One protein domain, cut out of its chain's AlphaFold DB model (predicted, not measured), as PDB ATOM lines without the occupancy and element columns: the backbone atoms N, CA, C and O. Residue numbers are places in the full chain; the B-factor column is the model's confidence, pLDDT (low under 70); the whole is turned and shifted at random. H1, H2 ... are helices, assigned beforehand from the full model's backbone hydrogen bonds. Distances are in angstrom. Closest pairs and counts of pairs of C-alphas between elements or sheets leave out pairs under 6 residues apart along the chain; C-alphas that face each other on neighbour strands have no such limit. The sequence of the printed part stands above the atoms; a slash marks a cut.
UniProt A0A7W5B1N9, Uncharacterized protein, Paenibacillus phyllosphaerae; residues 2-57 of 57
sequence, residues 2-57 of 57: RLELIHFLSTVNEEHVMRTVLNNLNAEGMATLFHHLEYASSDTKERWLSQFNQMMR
ATOM      1  N   ARG A   2     -53.195 -20.162  22.064       80.69
ATOM      2  CA  ARG A   2     -52.099 -20.656  22.948       80.69
ATOM      3  C   ARG A   2     -50.810 -21.019  22.190       80.69
ATOM      4  O   ARG A   2     -49.737 -20.569  22.567       80.69
ATOM      5  N   LEU A   3     -50.921 -21.807  21.117       87.19
ATOM      6  CA  LEU A   3     -49.766 -22.216  20.302       87.19
ATOM      7  C   LEU A   3     -49.117 -21.040  19.560       87.19
ATOM      8  O   LEU A   3     -47.899 -20.979  19.480       87.19
ATOM      9  N   GLU A   4     -49.917 -20.095  19.062       88.69
ATOM     10  CA  GLU A   4     -49.425 -18.887  18.381       88.69
ATOM     11  C   GLU A   4     -48.684 -17.968  19.353       88.69
ATOM     12  O   GLU A   4     -47.637 -17.433  19.007       88.69
ATOM     13  N   LEU A   5     -49.186 -17.831  20.586       89.81
ATOM     14  CA  LEU A   5     -48.534 -17.043  21.626       89.81
ATOM     15  C   LEU A   5     -47.230 -17.704  22.077       89.81
ATOM     16  O   LEU A   5     -46.211 -17.031  22.146       89.81
ATOM     17  N   ILE A   6     -47.217 -19.018  22.318       91.75
ATOM     18  CA  ILE A   6     -45.976 -19.738  22.652       91.75
ATOM     19  C   ILE A   6     -44.967 -19.630  21.504       91.75
ATOM     20  O   ILE A   6     -43.783 -19.403  21.754       91.75
ATOM     21  N   HIS A   7     -45.422 -19.756  20.254       93.12
ATOM     22  CA  HIS A   7     -44.573 -19.580  19.081       93.12
ATOM     23  C   HIS A   7     -43.976 -18.171  19.044       93.12
ATOM     24  O   HIS A   7     -42.757 -18.042  19.009       93.12
ATOM     25  N   PHE A   8     -44.806 -17.132  19.167       93.38
ATOM     26  CA  PHE A   8     -44.355 -15.744  19.258       93.38
ATOM     27  C   PHE A   8     -43.304 -15.564  20.362       93.38
ATOM     28  O   PHE A   8     -42.183 -15.143  20.076       93.38
ATOM     29  N   LEU A   9     -43.620 -15.975  21.594       93.69
ATOM     30  CA  LEU A   9     -42.720 -15.868  22.746       93.69
ATOM     31  C   LEU A   9     -41.385 -16.587  22.507       93.69
ATOM     32  O   LEU A   9     -40.352 -16.096  22.952       93.69
ATOM     33  N   SER A  10     -41.398 -17.713  21.791       94.44
ATOM     34  CA  SER A  10     -40.191 -18.487  21.469       94.44
ATOM     35  C   SER A  10     -39.357 -17.858  20.347       94.44
ATOM     36  O   SER A  10     -38.143 -18.047  20.314       94.44
ATOM     37  N   THR A  11     -39.996 -17.134  19.422       96.06
ATOM     38  CA  THR A  11     -39.340 -16.497  18.264       96.06
ATOM     39  C   THR A  11     -38.742 -15.128  18.570       96.06
ATOM     40  O   THR A  11     -37.775 -14.726  17.924       96.06
ATOM     41  N   VAL A  12     -39.297 -14.404  19.544       95.12
ATOM     42  CA  VAL A  12     -38.785 -13.090  19.937       95.12
ATOM     43  C   VAL A  12     -37.509 -13.270  20.757       95.12
ATOM     44  O   VAL A  12     -37.540 -13.741  21.891       95.12
ATOM     45  N   ASN A  13     -36.387 -12.846  20.178       92.88
ATOM     46  CA  ASN A  13     -35.062 -12.900  20.808       92.88
ATOM     47  C   ASN A  13     -34.507 -11.506  21.133       92.88
ATOM     48  O   ASN A  13     -33.509 -11.367  21.836       92.88
ATOM     49  N   GLU A  14     -35.132 -10.471  20.585       95.94
ATOM     50  CA  GLU A  14     -34.669  -9.097  20.668       95.94
ATOM     51  C   GLU A  14     -35.174  -8.445  21.953       95.94
ATOM     52  O   GLU A  14     -36.373  -8.219  22.124       95.94
ATOM     53  N   GLU A  15     -34.256  -8.082  22.849       95.31
ATOM     54  CA  GLU A  15     -34.612  -7.538  24.164       95.31
ATOM     55  C   GLU A  15     -35.518  -6.304  24.084       95.31
ATOM     56  O   GLU A  15     -36.435  -6.149  24.886       95.31
ATOM     57  N   HIS A  16     -35.291  -5.423  23.107       95.81
ATOM     58  CA  HIS A  16     -36.099  -4.215  22.938       95.81
ATOM     59  C   HIS A  16     -37.566  -4.543  22.601       95.81
ATOM     60  O   HIS A  16     -38.473  -3.880  23.112       95.81
ATOM     61  N   VAL A  17     -37.815  -5.598  21.813       96.38
ATOM     62  CA  VAL A  17     -39.168  -6.090  21.510       96.38
ATOM     63  C   VAL A  17     -39.792  -6.677  22.768       96.38
ATOM     64  O   VAL A  17     -40.924  -6.335  23.104       96.38
ATOM     65  N   MET A  18     -39.041  -7.490  23.514       96.81
ATOM     66  CA  MET A  18     -39.518  -8.089  24.764       96.81
ATOM     67  C   MET A  18     -39.933  -7.020  25.778       96.81
ATOM     68  O   MET A  18     -41.045  -7.061  26.300       96.81
ATOM     69  N   ARG A  19     -39.082  -6.012  26.004       96.19
ATOM     70  CA  ARG A  19     -39.385  -4.877  26.890       96.19
ATOM     71  C   ARG A  19     -40.583  -4.074  26.391       96.19
ATOM     72  O   ARG A  19     -41.407  -3.654  27.196       96.19
ATOM     73  N   THR A  20     -40.708  -3.868  25.079       96.62
ATOM     74  CA  THR A  20     -41.869  -3.177  24.496       96.62
ATOM     75  C   THR A  20     -43.157  -3.939  24.780       96.62
ATOM     76  O   THR A  20     -44.122  -3.340  25.246       96.62
ATOM     77  N   VAL A  21     -43.169  -5.256  24.565       95.56
ATOM     78  CA  VAL A  21     -44.323  -6.109  24.878       95.56
ATOM     79  C   VAL A  21     -44.664  -6.004  26.360       95.56
ATOM     80  O   VAL A  21     -45.796  -5.670  26.693       95.56
ATOM     81  N   LEU A  22     -43.683  -6.200  27.241       96.25
ATOM     82  CA  LEU A  22     -43.873  -6.137  28.690       96.25
ATOM     83  C   LEU A  22     -44.432  -4.776  29.145       96.25
ATOM     84  O   LEU A  22     -45.377  -4.740  29.921       96.25
ATOM     85  N   ASN A  23     -43.928  -3.660  28.614       96.31
ATOM     86  CA  ASN A  23     -44.414  -2.316  28.954       96.31
ATOM     87  C   ASN A  23     -45.860  -2.038  28.514       96.31
ATOM     88  O   ASN A  23     -46.512  -1.166  29.082       96.31
ATOM     89  N   ASN A  24     -46.356  -2.740  27.492       96.50
ATOM     90  CA  ASN A  24     -47.711  -2.546  26.971       96.50
ATOM     91  C   ASN A  24     -48.744  -3.485  27.614       96.50
ATOM     92  O   ASN A  24     -49.931  -3.394  27.298       96.50
ATOM     93  N   LEU A  25     -48.326  -4.380  28.513       95.81
ATOM     94  CA  LEU A  25     -49.235  -5.273  29.224       95.81
ATOM     95  C   LEU A  25     -49.701  -4.643  30.538       95.81
ATOM     96  O   LEU A  25     -48.912  -4.163  31.346       95.81
ATOM     97  N   ASN A  26     -51.010  -4.708  30.777       95.75
ATOM     98  CA  ASN A  26     -51.575  -4.470  32.101       95.75
ATOM     99  C   ASN A  26     -51.371  -5.710  33.003       95.75
ATOM    100  O   ASN A  26     -50.830  -6.732  32.576       95.75
ATOM    101  N   ALA A  27     -51.822  -5.639  34.260       93.69
ATOM    102  CA  ALA A  27     -51.650  -6.730  35.226       93.69
ATOM    103  C   ALA A  27     -52.237  -8.076  34.745       93.69
ATOM    104  O   ALA A  27     -51.617  -9.123  34.924       93.69
ATOM    105  N   GLU A  28     -53.402  -8.049  34.093       96.19
ATOM    106  CA  GLU A  28     -54.047  -9.241  33.527       96.19
ATOM    107  C   GLU A  28     -53.254  -9.816  32.342       96.19
ATOM    108  O   GLU A  28     -53.040 -11.028  32.249       96.19
ATOM    109  N   GLY A  29     -52.758  -8.944  31.462       94.19
ATOM    110  CA  GLY A  29     -51.903  -9.315  30.340       94.19
ATOM    111  C   GLY A  29     -50.590  -9.945  30.800       94.19
ATOM    112  O   GLY A  29     -50.173 -10.963  30.248       94.19
ATOM    113  N   MET A  30     -49.984  -9.408  31.864       95.06
ATOM    114  CA  MET A  30     -48.795  -9.992  32.488       95.06
ATOM    115  C   MET A  30     -49.071 -11.378  33.066       95.06
ATOM    116  O   MET A  30     -48.329 -12.317  32.781       95.06
ATOM    117  N   ALA A  31     -50.157 -11.538  33.829       94.50
ATOM    118  CA  ALA A  31     -50.546 -12.837  34.376       94.50
ATOM    119  C   ALA A  31     -50.774 -13.874  33.262       94.50
ATOM    120  O   ALA A  31     -50.301 -15.008  33.349       94.50
ATOM    121  N   THR A  32     -51.428 -13.460  32.173       93.50
ATOM    122  CA  THR A  32     -51.667 -14.308  31.000       93.50
ATOM    123  C   THR A  32     -50.362 -14.711  30.315       93.50
ATOM    124  O   THR A  32     -50.191 -15.885  29.979       93.50
ATOM    125  N   LEU A  33     -49.430 -13.773  30.121       93.88
ATOM    126  CA  LEU A  33     -48.119 -14.047  29.532       93.88
ATOM    127  C   LEU A  33     -47.323 -15.035  30.393       93.88
ATOM    128  O   LEU A  33     -46.807 -16.018  29.863       93.88
ATOM    129  N   PHE A  34     -47.284 -14.841  31.715       94.50
ATOM    130  CA  PHE A  34     -46.579 -15.754  32.616       94.50
ATOM    131  C   PHE A  34     -47.182 -17.153  32.634       94.50
ATOM    132  O   PHE A  34     -46.426 -18.120  32.581       94.50
ATOM    133  N   HIS A  35     -48.510 -17.273  32.615       94.50
ATOM    134  CA  HIS A  35     -49.163 -18.572  32.490       94.50
ATOM    135  C   HIS A  35     -48.787 -19.277  31.175       94.50
ATOM    136  O   HIS A  35     -48.506 -20.470  31.154       94.50
ATOM    137  N   HIS A  36     -48.699 -18.543  30.062       93.19
ATOM    138  CA  HIS A  36     -48.303 -19.135  28.782       93.19
ATOM    139  C   HIS A  36     -46.824 -19.535  28.728       93.19
ATOM    140  O   HIS A  36     -46.488 -20.526  28.077       93.19
ATOM    141  N   LEU A  37     -45.947 -18.821  29.439       94.69
ATOM    142  CA  LEU A  37     -44.536 -19.189  29.567       94.69
ATOM    143  C   LEU A  37     -44.324 -20.514  30.313       94.69
ATOM    144  O   LEU A  37     -43.280 -21.134  30.131       94.69
ATOM    145  N   GLU A  38     -45.294 -20.992  31.100       94.12
ATOM    146  CA  GLU A  38     -45.243 -22.331  31.713       94.12
ATOM    147  C   GLU A  38     -45.269 -23.460  30.675       94.12
ATOM    148  O   GLU A  38     -44.808 -24.564  30.954       94.12
ATOM    149  N   TYR A  39     -45.765 -23.172  29.470       94.06
ATOM    150  CA  TYR A  39     -45.826 -24.111  28.350       94.06
ATOM    151  C   TYR A  39     -44.716 -23.887  27.309       94.06
ATOM    152  O   TYR A  39     -44.671 -24.602  26.305       94.06
ATOM    153  N   ALA A  40     -43.848 -22.892  27.508       94.19
ATOM    154  CA  ALA A  40     -42.701 -22.619  26.645       94.19
ATOM    155  C   ALA A  40     -41.453 -23.396  27.106       94.19
ATOM    156  O   ALA A  40     -41.429 -23.996  28.181       94.19
ATOM    157  N   SER A  41     -40.389 -23.381  26.297       95.75
ATOM    158  CA  SER A  41     -39.098 -23.939  26.717       95.75
ATOM    159  C   SER A  41     -38.515 -23.167  27.909       95.75
ATOM    160  O   SER A  41     -38.756 -21.966  28.053       95.75
ATOM    161  N   SER A  42     -37.700 -23.835  28.734       95.38
ATOM    162  CA  SER A  42     -37.038 -23.204  29.887       95.38
ATOM    163  C   SER A  42     -36.227 -21.969  29.492       95.38
ATOM    164  O   SER A  42     -36.311 -20.952  30.170       95.38
ATOM    165  N   ASP A  43     -35.521 -22.033  28.361       96.12
ATOM    166  CA  ASP A  43     -34.759 -20.908  27.807       96.12
ATOM    167  C   ASP A  43     -35.660 -19.714  27.449       96.12
ATOM    168  O   ASP A  43     -35.385 -18.575  27.821       96.12
ATOM    169  N   THR A  44     -36.796 -19.961  26.790       96.44
ATOM    170  CA  THR A  44     -37.768 -18.900  26.485       96.44
ATOM    171  C   THR A  44     -38.292 -18.270  27.770       96.44
ATOM    172  O   THR A  44     -38.283 -17.048  27.913       96.44
ATOM    173  N   LYS A  45     -38.690 -19.095  28.742       96.56
ATOM    174  CA  LYS A  45     -39.164 -18.624  30.046       96.56
ATOM    175  C   LYS A  45     -38.122 -17.761  30.759       96.56
ATOM    176  O   LYS A  45     -38.459 -16.675  31.227       96.56
ATOM    177  N   GLU A  46     -36.876 -18.214  30.823       96.75
ATOM    178  CA  GLU A  46     -35.790 -17.497  31.490       96.75
ATOM    179  C   GLU A  46     -35.520 -16.134  30.847       96.75
ATOM    180  O   GLU A  46     -35.427 -15.130  31.556       96.75
ATOM    181  N   ARG A  47     -35.488 -16.062  29.512       96.44
ATOM    182  CA  ARG A  47     -35.277 -14.802  28.790       96.44
ATOM    183  C   ARG A  47     -36.364 -13.780  29.107       96.44
ATOM    184  O   ARG A  47     -36.045 -12.650  29.471       96.44
ATOM    185  N   TRP A  48     -37.637 -14.167  29.031       97.25
ATOM    186  CA  TRP A  48     -38.752 -13.259  29.330       97.25
ATOM    187  C   TRP A  48     -38.770 -12.812  30.796       97.25
ATOM    188  O   TRP A  48     -38.962 -11.626  31.072       97.25
ATOM    189  N   LEU A  49     -38.505 -13.723  31.737       96.12
ATOM    190  CA  LEU A  49     -38.416 -13.384  33.161       96.12
ATOM    191  C   LEU A  49     -37.228 -12.468  33.470       96.12
ATOM    192  O   LEU A  49     -37.355 -11.563  34.292       96.12
ATOM    193  N   SER A  50     -36.086 -12.661  32.808       96.75
ATOM    194  CA  SER A  50     -34.916 -11.791  32.957       96.75
ATOM    195  C   SER A  50     -35.237 -10.352  32.550       96.75
ATOM    196  O   SER A  50     -34.960  -9.425  33.312       96.75
ATOM    197  N   GLN A  51     -35.908 -10.157  31.409       96.62
ATOM    198  CA  GLN A  51     -36.323  -8.824  30.959       96.62
ATOM    199  C   GLN A  51     -37.311  -8.172  31.932       96.62
ATOM    200  O   GLN A  51     -37.135  -7.010  32.293       96.62
ATOM    201  N   PHE A  52     -38.297  -8.929  32.423       95.94
ATOM    202  CA  PHE A  52     -39.231  -8.439  33.439       95.94
ATOM    203  C   PHE A  52     -38.512  -8.018  34.731       95.94
ATOM    204  O   PHE A  52     -38.726  -6.918  35.234       95.94
ATOM    205  N   ASN A  53     -37.595  -8.846  35.233       95.31
ATOM    206  CA  ASN A  53     -36.820  -8.542  36.437       95.31
ATOM    207  C   ASN A  53     -35.921  -7.309  36.273       95.31
ATOM    208  O   ASN A  53     -35.718  -6.580  37.238       95.31
ATOM    209  N   GLN A  54     -35.379  -7.071  35.076       95.12
ATOM    210  CA  GLN A  54     -34.602  -5.864  34.780       95.12
ATOM    211  C   GLN A  54     -35.465  -4.599  34.774       95.12
ATOM    212  O   GLN A  54     -34.961  -3.543  35.128       95.12
ATOM    213  N   MET A  55     -36.742  -4.691  34.388       91.75
ATOM    214  CA  MET A  55     -37.669  -3.549  34.381       91.75
ATOM    215  C   MET A  55     -38.167  -3.160  35.778       91.75
ATOM    216  O   MET A  55     -38.582  -2.025  35.981       91.75
ATOM    217  N   MET A  56     -38.153  -4.101  36.724       87.81
ATOM    218  CA  MET A  56     -38.598  -3.887  38.107       87.81
ATOM    219  C   MET A  56     -37.492  -3.359  39.039       87.81
ATOM    220  O   MET A  56     -37.763  -3.119  40.216       87.81
ATOM    221  N   ARG A  57     -36.257  -3.235  38.542       78.25
ATOM    222  CA  ARG A  57     -35.106  -2.669  39.260       78.25
ATOM    223  C   ARG A  57     -34.918  -1.206  38.895       78.25
ATOM    224  O   ARG A  57     -34.559  -0.445  39.817       78.25
TER     225      ARG A  57
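Overview. This is residues 2 to 57 of the 57 residues of an uncharacterized protein of Paenibacillus phyllosphaerae (UniProt A0A7W5B1N9). Two helices, H3 and H4, stand side by side and run opposite ways, and the other two, H1 and H2, lie over one side of this pair. H1 crosses near the end of H3 and the start of H4, and H2 crosses the later part of H4, close to the early part of H3. The printed part has 56 residues with four named helices, H1 to H4 in chain order, and no named strand; its class is all helix. The whole is compact, with a radius of gyration of the C-alphas of 10.3 A and spans of 29 by 22 by 16 A.

Along the chain. H1 is residues 2 to 11, beginning at C-alpha 2 (-52.099, -20.656, 22.948), and is 14.2 A long from first to last C-alpha. H2 is residues 15 to 23, 12.1 A long. H3 is residues 27 to 37, 15.4 A long. H4, residues 42 to 55, is the longest helix at 20.2 A and ends at C-alpha 55 (-37.669, -3.549, 34.381).

Arrangement. H1 touches H3 about perpendicular, at 81 degrees, with the closest C-alphas those of Ile 6 and His 36, 6.6 A apart. H1 and H2 are apart. H2 touches H4 at a steep tilt of 67 degrees, the same way; their closest C-alphas, of Arg 19 and Gln 51, are 6.4 A apart. H3 and H4 are close but not clearly touching, at a shallow tilt of 27 degrees, opposite ways; their closest C-alphas, of Leu 37 and Lys 45, are 5.4 A apart. In H1, H2, H3 and H4 every O i to N i+4 pair is within hydrogen-bond range.

Size, cuts and confidence. The C-alphas of Leu 3 and Arg 57, the two farthest apart, are 30.9 A from each other. The printed part has no cut, and its three links between helices are tight. The mean pLDDT of the printed part is 94.1, and no printed residue is under 70.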